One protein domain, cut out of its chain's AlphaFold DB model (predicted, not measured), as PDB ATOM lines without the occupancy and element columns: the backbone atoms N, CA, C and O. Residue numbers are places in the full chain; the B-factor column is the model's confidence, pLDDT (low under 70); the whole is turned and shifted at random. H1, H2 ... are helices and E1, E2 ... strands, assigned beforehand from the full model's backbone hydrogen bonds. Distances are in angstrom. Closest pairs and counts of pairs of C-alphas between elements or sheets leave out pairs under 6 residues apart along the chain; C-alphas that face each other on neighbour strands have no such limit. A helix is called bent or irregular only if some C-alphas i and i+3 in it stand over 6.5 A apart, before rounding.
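What this domain is: This is residues 200 to 261 of the 267 residues of an uncharacterized protein of Candidatus Woesearchaeota archaeon (UniProt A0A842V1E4). Four helices and a tiny two-strand sheet gather round a small core: H1 and H3 run side by side, H4 and the pair E1 E2 close the other side, and H2 lies across one end. The 62 printed residues hold H1, E1, H2, H3, H4 and E2 in that order, mostly helix, with the sheet order E1 - E2 antiparallel. The whole is compact and rounded, with a radius of gyration of the C-alphas of 10.5 A and spans of 27 by 23 by 21 A.

How they stand to each other: Start at H1, residues 203 to 214, which touches H3, residues 233 to 244, closest at the C-alphas of Tyr 204 and Ala 233, 6.9 A, at a shallow tilt of 23 degrees, the same way. With residues 205 to 206 alone, H1 only just touches H2, residues 222 to 230, and only at their ends, over 3 pairs of C-alphas within 8 A; the closest, Gln 205 and Tyr 229, are 5.9 A apart. H2 also only just touches H4, residues 251 to 256, with 3 such pairs, about perpendicular at 90 degrees; the closest C-alphas are those of Phe 228 and Ile 256, 6.4 A. Look across E1, residues 217 to 219, to E2, residues 258 to 260: N 218 and O 259 are within hydrogen-bond range at 2.8 A. Every O i to N i+4 pair is within range in H1 and H2, against 5 of 8 in H3 and 1 of 2 in H4.

Where its parts are: Find C-alpha 203 at (158.863, 142.063, 124.076); from there H1 runs 16.8 A. E1 spans 7.2 A, H2 12.5 A and H3 15.7 A; H3 is irregular, with C-alphas 235 and 238 7.1 A apart. H4 spans 9.1 A, and E2 runs 7.0 A to C-alpha 260 at (166.426, 120.875, 126.890).

The domain as a whole: The farthest C-alphas, Asp 200 and Gly 250, are 30.0 A apart. The printed part has no cut and no long link. Expect low confidence, pLDDT under 70, at residues 247 to 255.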
ATOM      1  N   ASP A 200     155.036 146.208 123.758       86.00
ATOM      2  CA  ASP A 200     155.623 146.331 122.426       86.00
ATOM      3  C   ASP A 200     155.719 144.948 121.751       86.00
ATOM      4  O   ASP A 200     156.115 143.965 122.403       86.00
ATOM      5  N   PRO A 201     155.393 144.843 120.449       83.38
ATOM      6  CA  PRO A 201     155.452 143.578 119.731       83.38
ATOM      7  C   PRO A 201     156.809 142.885 119.902       83.38
ATOM      8  O   PRO A 201     157.865 143.467 119.658       83.38
ATOM      9  N   GLY A 202     156.787 141.619 120.317       86.00
ATOM     10  CA  GLY A 202     157.996 140.820 120.511       86.00
ATOM     11  C   GLY A 202     158.631 140.928 121.900       86.00
ATOM     12  O   GLY A 202     159.429 140.054 122.240       86.00
ATOM     13  N   LEU A 203     158.288 141.924 122.729       89.81
ATOM     14  CA  LEU A 203     158.863 142.063 124.076       89.81
ATOM     15  C   LEU A 203     158.499 140.869 124.965       89.81
ATOM     16  O   LEU A 203     159.359 140.299 125.635       89.81
ATOM     17  N   TYR A 204     157.240 140.433 124.913       91.81
ATOM     18  CA  TYR A 204     156.789 139.257 125.651       91.81
ATOM     19  C   TYR A 204     157.560 137.995 125.239       91.81
ATOM     20  O   TYR A 204     158.067 137.265 126.087       91.81
ATOM     21  N   GLN A 205     157.731 137.779 123.934       93.06
ATOM     22  CA  GLN A 205     158.506 136.674 123.373       93.06
ATOM     23  C   GLN A 205     159.973 136.747 123.817       93.06
ATOM     24  O   GLN A 205     160.555 135.732 124.193       93.06
ATOM     25  N   GLN A 206     160.585 137.934 123.819       92.75
ATOM     26  CA  GLN A 206     161.956 138.114 124.303       92.75
ATOM     27  C   GLN A 206     162.099 137.720 125.776       92.75
ATOM     28  O   GLN A 206     163.029 136.989 126.113       92.75
ATOM     29  N   GLU A 207     161.180 138.151 126.639       92.44
ATOM     30  CA  GLU A 207     161.209 137.797 128.062       92.44
ATOM     31  C   GLU A 207     160.977 136.302 128.295       92.44
ATOM     32  O   GLU A 207     161.719 135.664 129.045       92.44
ATOM     33  N   LEU A 208     160.021 135.702 127.587       91.12
ATOM     34  CA  LEU A 208     159.805 134.258 127.624       91.12
ATOM     35  C   LEU A 208     161.038 133.476 127.154       91.12
ATOM     36  O   LEU A 208     161.391 132.464 127.754       91.12
ATOM     37  N   HIS A 209     161.733 133.948 126.116       92.44
ATOM     38  CA  HIS A 209     162.969 133.322 125.654       92.44
ATOM     39  C   HIS A 209     164.087 133.423 126.704       92.44
ATOM     40  O   HIS A 209     164.773 132.430 126.944       92.44
ATOM     41  N   LYS A 210     164.243 134.565 127.390       91.31
ATOM     42  CA  LYS A 210     165.200 134.696 128.506       91.31
ATOM     43  C   LYS A 210     164.902 133.688 129.621       91.31
ATOM     44  O   LYS A 210     165.818 133.024 130.103       91.31
ATOM     45  N   GLN A 211     163.631 133.534 129.996       89.69
ATOM     46  CA  GLN A 211     163.201 132.557 131.003       89.69
ATOM     47  C   GLN A 211     163.426 131.105 130.549       89.69
ATOM     48  O   GLN A 211     163.855 130.256 131.324       89.69
ATOM     49  N   LEU A 212     163.181 130.807 129.274       89.31
ATOM     50  CA  LEU A 212     163.456 129.498 128.681       89.31
ATOM     51  C   LEU A 212     164.956 129.164 128.766       89.31
ATOM     52  O   LEU A 212     165.329 128.067 129.190       89.31
ATOM     53  N   GLN A 213     165.825 130.122 128.428       90.00
ATOM     54  CA  GLN A 213     167.276 129.949 128.498       90.00
ATOM     55  C   GLN A 213     167.779 129.762 129.932       90.00
ATOM     56  O   GLN A 213     168.635 128.904 130.157       90.00
ATOM     57  N   SER A 214     167.244 130.513 130.901       88.62
ATOM     58  CA  SER A 214     167.638 130.374 132.309       88.62
ATOM     59  C   SER A 214     167.264 129.007 132.890       88.62
ATOM     60  O   SER A 214     167.984 128.489 133.738       88.62
ATOM     61  N   LYS A 215     166.206 128.369 132.369       86.25
ATOM     62  CA  LYS A 215     165.821 126.987 132.706       86.25
ATOM     63  C   LYS A 215     166.581 125.913 131.914       86.25
ATOM     64  O   LYS A 215     166.279 124.726 132.032       86.25
ATOM     65  N   GLY A 216     167.583 126.300 131.121       87.44
ATOM     66  CA  GLY A 216     168.447 125.372 130.391       87.44
ATOM     67  C   GLY A 216     167.824 124.799 129.118       87.44
ATOM     68  O   GLY A 216     168.219 123.719 128.681       87.44
ATOM     69  N   TYR A 217     166.864 125.494 128.514       87.44
ATOM     70  CA  TYR A 217     166.268 125.111 127.237       87.44
ATOM     71  C   TYR A 217     166.833 125.954 126.080       87.44
ATOM     72  O   TYR A 217     167.442 127.006 126.286       87.44
ATOM     73  N   ASP A 218     166.651 125.472 124.852       89.25
ATOM     74  CA  ASP A 218     166.895 126.212 123.609       89.25
ATOM     75  C   ASP A 218     165.887 125.805 122.532       89.25
ATOM     76  O   ASP A 218     165.188 124.801 122.673       89.25
ATOM     77  N   PHE A 219     165.841 126.545 121.430       90.81
ATOM     78  CA  PHE A 219     165.066 126.141 120.260       90.81
ATOM     79  C   PHE A 219     165.739 124.974 119.521       90.81
ATOM     80  O   PHE A 219     166.964 124.819 119.523       90.81
ATOM     81  N   GLU A 220     164.931 124.129 118.884       89.44
ATOM     82  CA  GLU A 220     165.403 122.986 118.097       89.44
ATOM     83  C   GLU A 220     166.288 123.434 116.929       89.44
ATOM     84  O   GLU A 220     167.366 122.858 116.739       89.44
ATOM     85  N   ASP A 221     165.848 124.483 116.224       90.38
ATOM     86  CA  ASP A 221     166.501 125.111 115.078       90.38
ATOM     87  C   ASP A 221     166.114 126.607 114.925       90.38
ATOM     88  O   ASP A 221     165.330 127.172 115.699       90.38
ATOM     89  N   ALA A 222     166.682 127.269 113.910       91.44
ATOM     90  CA  ALA A 222     166.429 128.680 113.619       91.44
ATOM     91  C   ALA A 222     164.997 128.969 113.127       91.44
ATOM     92  O   ALA A 222     164.482 130.060 113.381       91.44
ATOM     93  N   ALA A 223     164.343 128.018 112.453       90.94
ATOM     94  CA  ALA A 223     162.975 128.172 111.965       90.94
ATOM     95  C   ALA A 223     161.970 128.147 113.127       90.94
ATOM     96  O   ALA A 223     161.075 128.987 113.175       90.94
ATOM     97  N   LYS A 224     162.164 127.265 114.115       91.06
ATOM     98  CA  LYS A 224     161.373 127.225 115.357       91.06
ATOM     99  C   LYS A 224     161.542 128.486 116.187       91.06
ATOM    100  O   LYS A 224     160.555 129.068 116.637       91.06
ATOM    101  N   LYS A 225     162.780 128.975 116.300       92.31
ATOM    102  CA  LYS A 225     163.053 130.272 116.922       92.31
ATOM    103  C   LYS A 225     162.300 131.403 116.212       92.31
ATOM    104  O   LYS A 225     161.657 132.209 116.876       92.31
ATOM    105  N   ALA A 226     162.345 131.458 114.879       91.25
ATOM    106  CA  ALA A 226     161.612 132.464 114.111       91.25
ATOM    107  C   ALA A 226     160.089 132.349 114.318       91.25
ATOM    108  O   ALA A 226     159.445 133.355 114.613       91.25
ATOM    109  N   GLN A 227     159.537 131.130 114.262       90.88
ATOM    110  CA  GLN A 227     158.116 130.855 114.500       90.88
ATOM    111  C   GLN A 227     157.665 131.389 115.865       90.88
ATOM    112  O   GLN A 227     156.648 132.078 115.948       90.88
ATOM    113  N   PHE A 228     158.435 131.127 116.923       92.06
ATOM    114  CA  PHE A 228     158.145 131.610 118.271       92.06
ATOM    115  C   PHE A 228     158.043 133.141 118.333       92.06
ATOM    116  O   PHE A 228     157.072 133.668 118.875       92.06
ATOM    117  N   TYR A 229     158.981 133.863 117.714       92.00
ATOM    118  CA  TYR A 229     158.959 135.330 117.689       92.00
ATOM    119  C   TYR A 229     157.815 135.923 116.857       92.00
ATOM    120  O   TYR A 229     157.401 137.049 117.119       92.00
ATOM    121  N   THR A 230     157.283 135.172 115.892       90.75
ATOM    122  CA  THR A 230     156.097 135.565 115.111       90.75
ATOM    123  C   THR A 230     154.777 135.077 115.708       90.75
ATOM    124  O   THR A 230     153.710 135.438 115.214       90.75
ATOM    125  N   THR A 231     154.817 134.243 116.751       89.81
ATOM    126  CA  THR A 231     153.609 133.685 117.366       89.81
ATOM    127  C   THR A 231     152.891 134.779 118.164       89.81
ATOM    128  O   THR A 231     153.536 135.436 118.987       89.81
ATOM    129  N   PRO A 232     151.571 134.980 117.969       89.56
ATOM    130  CA  PRO A 232     150.802 135.948 118.747       89.56
ATOM    131  C   PRO A 232     150.925 135.692 120.252       89.56
ATOM    132  O   PRO A 232     150.866 134.547 120.696       89.56
ATOM    133  N   ALA A 233     151.038 136.757 121.049       90.06
ATOM    134  CA  ALA A 233     151.228 136.656 122.497       90.06
ATOM    135  C   ALA A 233     150.140 135.808 123.188       90.06
ATOM    136  O   ALA A 233     150.456 134.993 124.055       90.06
ATOM    137  N   GLN A 234     148.885 135.921 122.737       87.94
ATOM    138  CA  GLN A 234     147.756 135.133 123.243       87.94
ATOM    139  C   GLN A 234     147.988 133.618 123.108       87.94
ATOM    140  O   GLN A 234     147.657 132.851 124.011       87.94
ATOM    141  N   ALA A 235     148.604 133.176 122.007       88.31
ATOM    142  CA  ALA A 235     148.895 131.764 121.763       88.31
ATOM    143  C   ALA A 235     150.057 131.237 122.629       88.31
ATOM    144  O   ALA A 235     150.228 130.028 122.763       88.31
ATOM    145  N   LEU A 236     150.836 132.127 123.255       89.19
ATOM    146  CA  LEU A 236     151.953 131.776 124.138       89.19
ATOM    147  C   LEU A 236     151.564 131.728 125.623       89.19
ATOM    148  O   LEU A 236     152.412 131.451 126.468       89.19
ATOM    149  N   THR A 237     150.301 131.979 125.971       86.38
ATOM    150  CA  THR A 237     149.810 131.964 127.363       86.38
ATOM    151  C   THR A 237     149.954 130.587 128.019       86.38
ATOM    152  O   THR A 237     150.557 130.476 129.087       86.38
ATOM    153  N   GLY A 238     149.511 129.521 127.344       83.75
ATOM    154  CA  GLY A 238     149.679 128.140 127.820       83.75
ATOM    155  C   GLY A 238     151.148 127.707 127.902       83.75
ATOM    156  O   GLY A 238     151.540 126.991 128.823       83.75
ATOM    157  N   PHE A 239     151.991 128.203 126.990       86.94
ATOM    158  CA  PHE A 239     153.436 127.986 127.057       86.94
ATOM    159  C   PHE A 239     154.054 128.658 128.285       86.94
ATOM    160  O   PHE A 239     154.816 128.019 129.008       86.94
ATOM    161  N   HIS A 240     153.701 129.916 128.557       89.38
ATOM    162  CA  HIS A 240     154.190 130.637 129.726       89.38
ATOM    163  C   HIS A 240     153.774 129.945 131.028       89.38
ATOM    164  O   HIS A 240     154.628 129.744 131.883       89.38
ATOM    165  N   GLN A 241     152.519 129.490 131.143       86.56
ATOM    166  CA  GLN A 241     152.045 128.700 132.287       86.56
ATOM    167  C   GLN A 241     152.896 127.444 132.527       86.56
ATOM    168  O   GLN A 241     153.318 127.183 133.658       86.56
ATOM    169  N   GLY A 242     153.166 126.677 131.465       83.81
ATOM    170  CA  GLY A 242     154.030 125.499 131.537       83.81
ATOM    171  C   GLY A 242     155.459 125.859 131.941       83.81
ATOM    172  O   GLY A 242     156.047 125.179 132.782       83.81
ATOM    173  N   LEU A 243     155.986 126.959 131.391       86.00
ATOM    174  CA  LEU A 243     157.319 127.477 131.686       86.00
ATOM    175  C   LEU A 243     157.462 127.845 133.161       86.00
ATOM    176  O   LEU A 243     158.430 127.413 133.775       86.00
ATOM    177  N   VAL A 244     156.531 128.601 133.747       86.50
ATOM    178  CA  VAL A 244     156.644 129.046 135.148       86.50
ATOM    179  C   VAL A 244     156.388 127.934 136.153       86.50
ATOM    180  O   VAL A 244     157.018 127.944 137.201       86.50
ATOM    181  N   SER A 245     155.537 126.959 135.827       80.88
ATOM    182  CA  SER A 245     155.134 125.895 136.761       80.88
ATOM    183  C   SER A 245     156.098 124.703 136.799       80.88
ATOM    184  O   SER A 245     155.738 123.653 137.323       80.88
ATOM    185  N   ASP A 246     157.260 124.806 136.139       72.00
ATOM    186  CA  ASP A 246     158.206 123.697 135.902       72.00
ATOM    187  C   ASP A 246     157.547 122.430 135.320       72.00
ATOM    188  O   ASP A 246     158.103 121.333 135.329       72.00
ATOM    189  N   ALA A 247     156.366 122.610 134.728       67.19
ATOM    190  CA  ALA A 247     155.524 121.585 134.140       67.19
ATOM    191  C   ALA A 247     155.622 121.622 132.611       67.19
ATOM    192  O   ALA A 247     154.674 121.252 131.915       67.19
ATOM    193  N   LEU A 248     156.779 122.043 132.082       65.88
ATOM    194  CA  LEU A 248     157.159 121.876 130.679       65.88
ATOM    195  C   LEU A 248     157.298 120.377 130.364       65.88
ATOM    196  O   LEU A 248     158.391 119.840 130.201       65.88
ATOM    197  N   SER A 249     156.170 119.680 130.312       51.47
ATOM    198  CA  SER A 249     156.060 118.261 130.021       51.47
ATOM    199  C   SER A 249     155.124 118.064 128.824       51.47
ATOM    200  O   SER A 249     154.146 118.785 128.642       51.47
ATOM    201  N   GLY A 250     155.437 117.091 127.966       54.97
ATOM    202  CA  GLY A 250     154.558 116.688 126.858       54.97
ATOM    203  C   GLY A 250     154.438 117.664 125.669       54.97
ATOM    204  O   GLY A 250     155.280 118.518 125.438       54.97
ATOM    205  N   LYS A 251     153.391 117.491 124.847       51.38
ATOM    206  CA  LYS A 251     153.222 118.082 123.497       51.38
ATOM    207  C   LYS A 251     153.529 119.589 123.358       51.38
ATOM    208  O   LYS A 251     154.003 119.984 122.296       51.38
ATOM    209  N   ALA A 252     153.353 120.394 124.408       52.59
ATOM    210  CA  ALA A 252     153.565 121.844 124.379       52.59
ATOM    211  C   ALA A 252     155.007 122.274 124.020       52.59
ATOM    212  O   ALA A 252     155.183 123.285 123.343       52.59
ATOM    213  N   TYR A 253     156.046 121.505 124.394       63.44
ATOM    214  CA  TYR A 253     157.428 121.818 123.976       63.44
ATOM    215  C   TYR A 253     157.677 121.509 122.492       63.44
ATOM    216  O   TYR A 253     158.436 122.222 121.838       63.44
ATOM    217  N   LYS A 254     157.015 120.475 121.944       62.22
ATOM    218  CA  LYS A 254     157.164 120.065 120.534       62.22
ATOM    219  C   LYS A 254     156.496 121.045 119.582       62.22
ATOM    220  O   LYS A 254     157.013 121.307 118.501       62.22
ATOM    221  N   GLU A 255     155.348 121.584 119.976       66.44
ATOM    222  CA  GLU A 255     154.583 122.508 119.134       66.44
ATOM    223  C   GLU A 255     155.335 123.829 118.913       66.44
ATOM    224  O   GLU A 255     155.333 124.353 117.798       66.44
ATOM    225  N   ILE A 256     156.077 124.298 119.923       74.88
ATOM    226  CA  ILE A 256     156.904 125.516 119.851       74.88
ATOM    227  C   ILE A 256     158.368 125.206 119.463       74.88
ATOM    228  O   ILE A 256     159.129 126.107 119.114       74.88
ATOM    229  N   GLY A 257     158.759 123.927 119.426       80.12
ATOM    230  CA  GLY A 257     160.082 123.474 118.986       80.12
ATOM    231  C   GLY A 257     161.196 123.839 119.963       80.12
ATOM    232  O   GLY A 257     162.214 124.403 119.563       80.12
ATOM    233  N   VAL A 258     160.986 123.557 121.250       84.50
ATOM    234  CA  VAL A 258     161.942 123.816 122.334       84.50
ATOM    235  C   VAL A 258     162.486 122.491 122.869       84.50
ATOM    236  O   VAL A 258     161.723 121.577 123.179       84.50
ATOM    237  N   LYS A 259     163.808 122.403 123.044       84.56
ATOM    238  CA  LYS A 259     164.518 121.243 123.602       84.56
ATOM    239  C   LYS A 259     165.340 121.628 124.828       84.56
ATOM    240  O   LYS A 259     165.853 122.741 124.928       84.56
ATOM    241  N   LYS A 260     165.492 120.698 125.772       83.50
ATOM    242  CA  LYS A 260     166.426 120.875 126.890       83.50
ATOM    243  C   LYS A 260     167.851 120.811 126.340       83.50
ATOM    244  O   LYS A 260     168.144 119.934 125.528       83.50
ATOM    245  N   LYS A 261     168.731 121.725 126.754       81.50
ATOM    246  CA  LYS A 261     170.152 121.635 126.409       81.50
ATOM    247  C   LYS A 261     170.690 120.350 127.024       81.50
ATOM    248  O   LYS A 261     170.605 120.163 128.237       81.50
TER     249      LYS A 261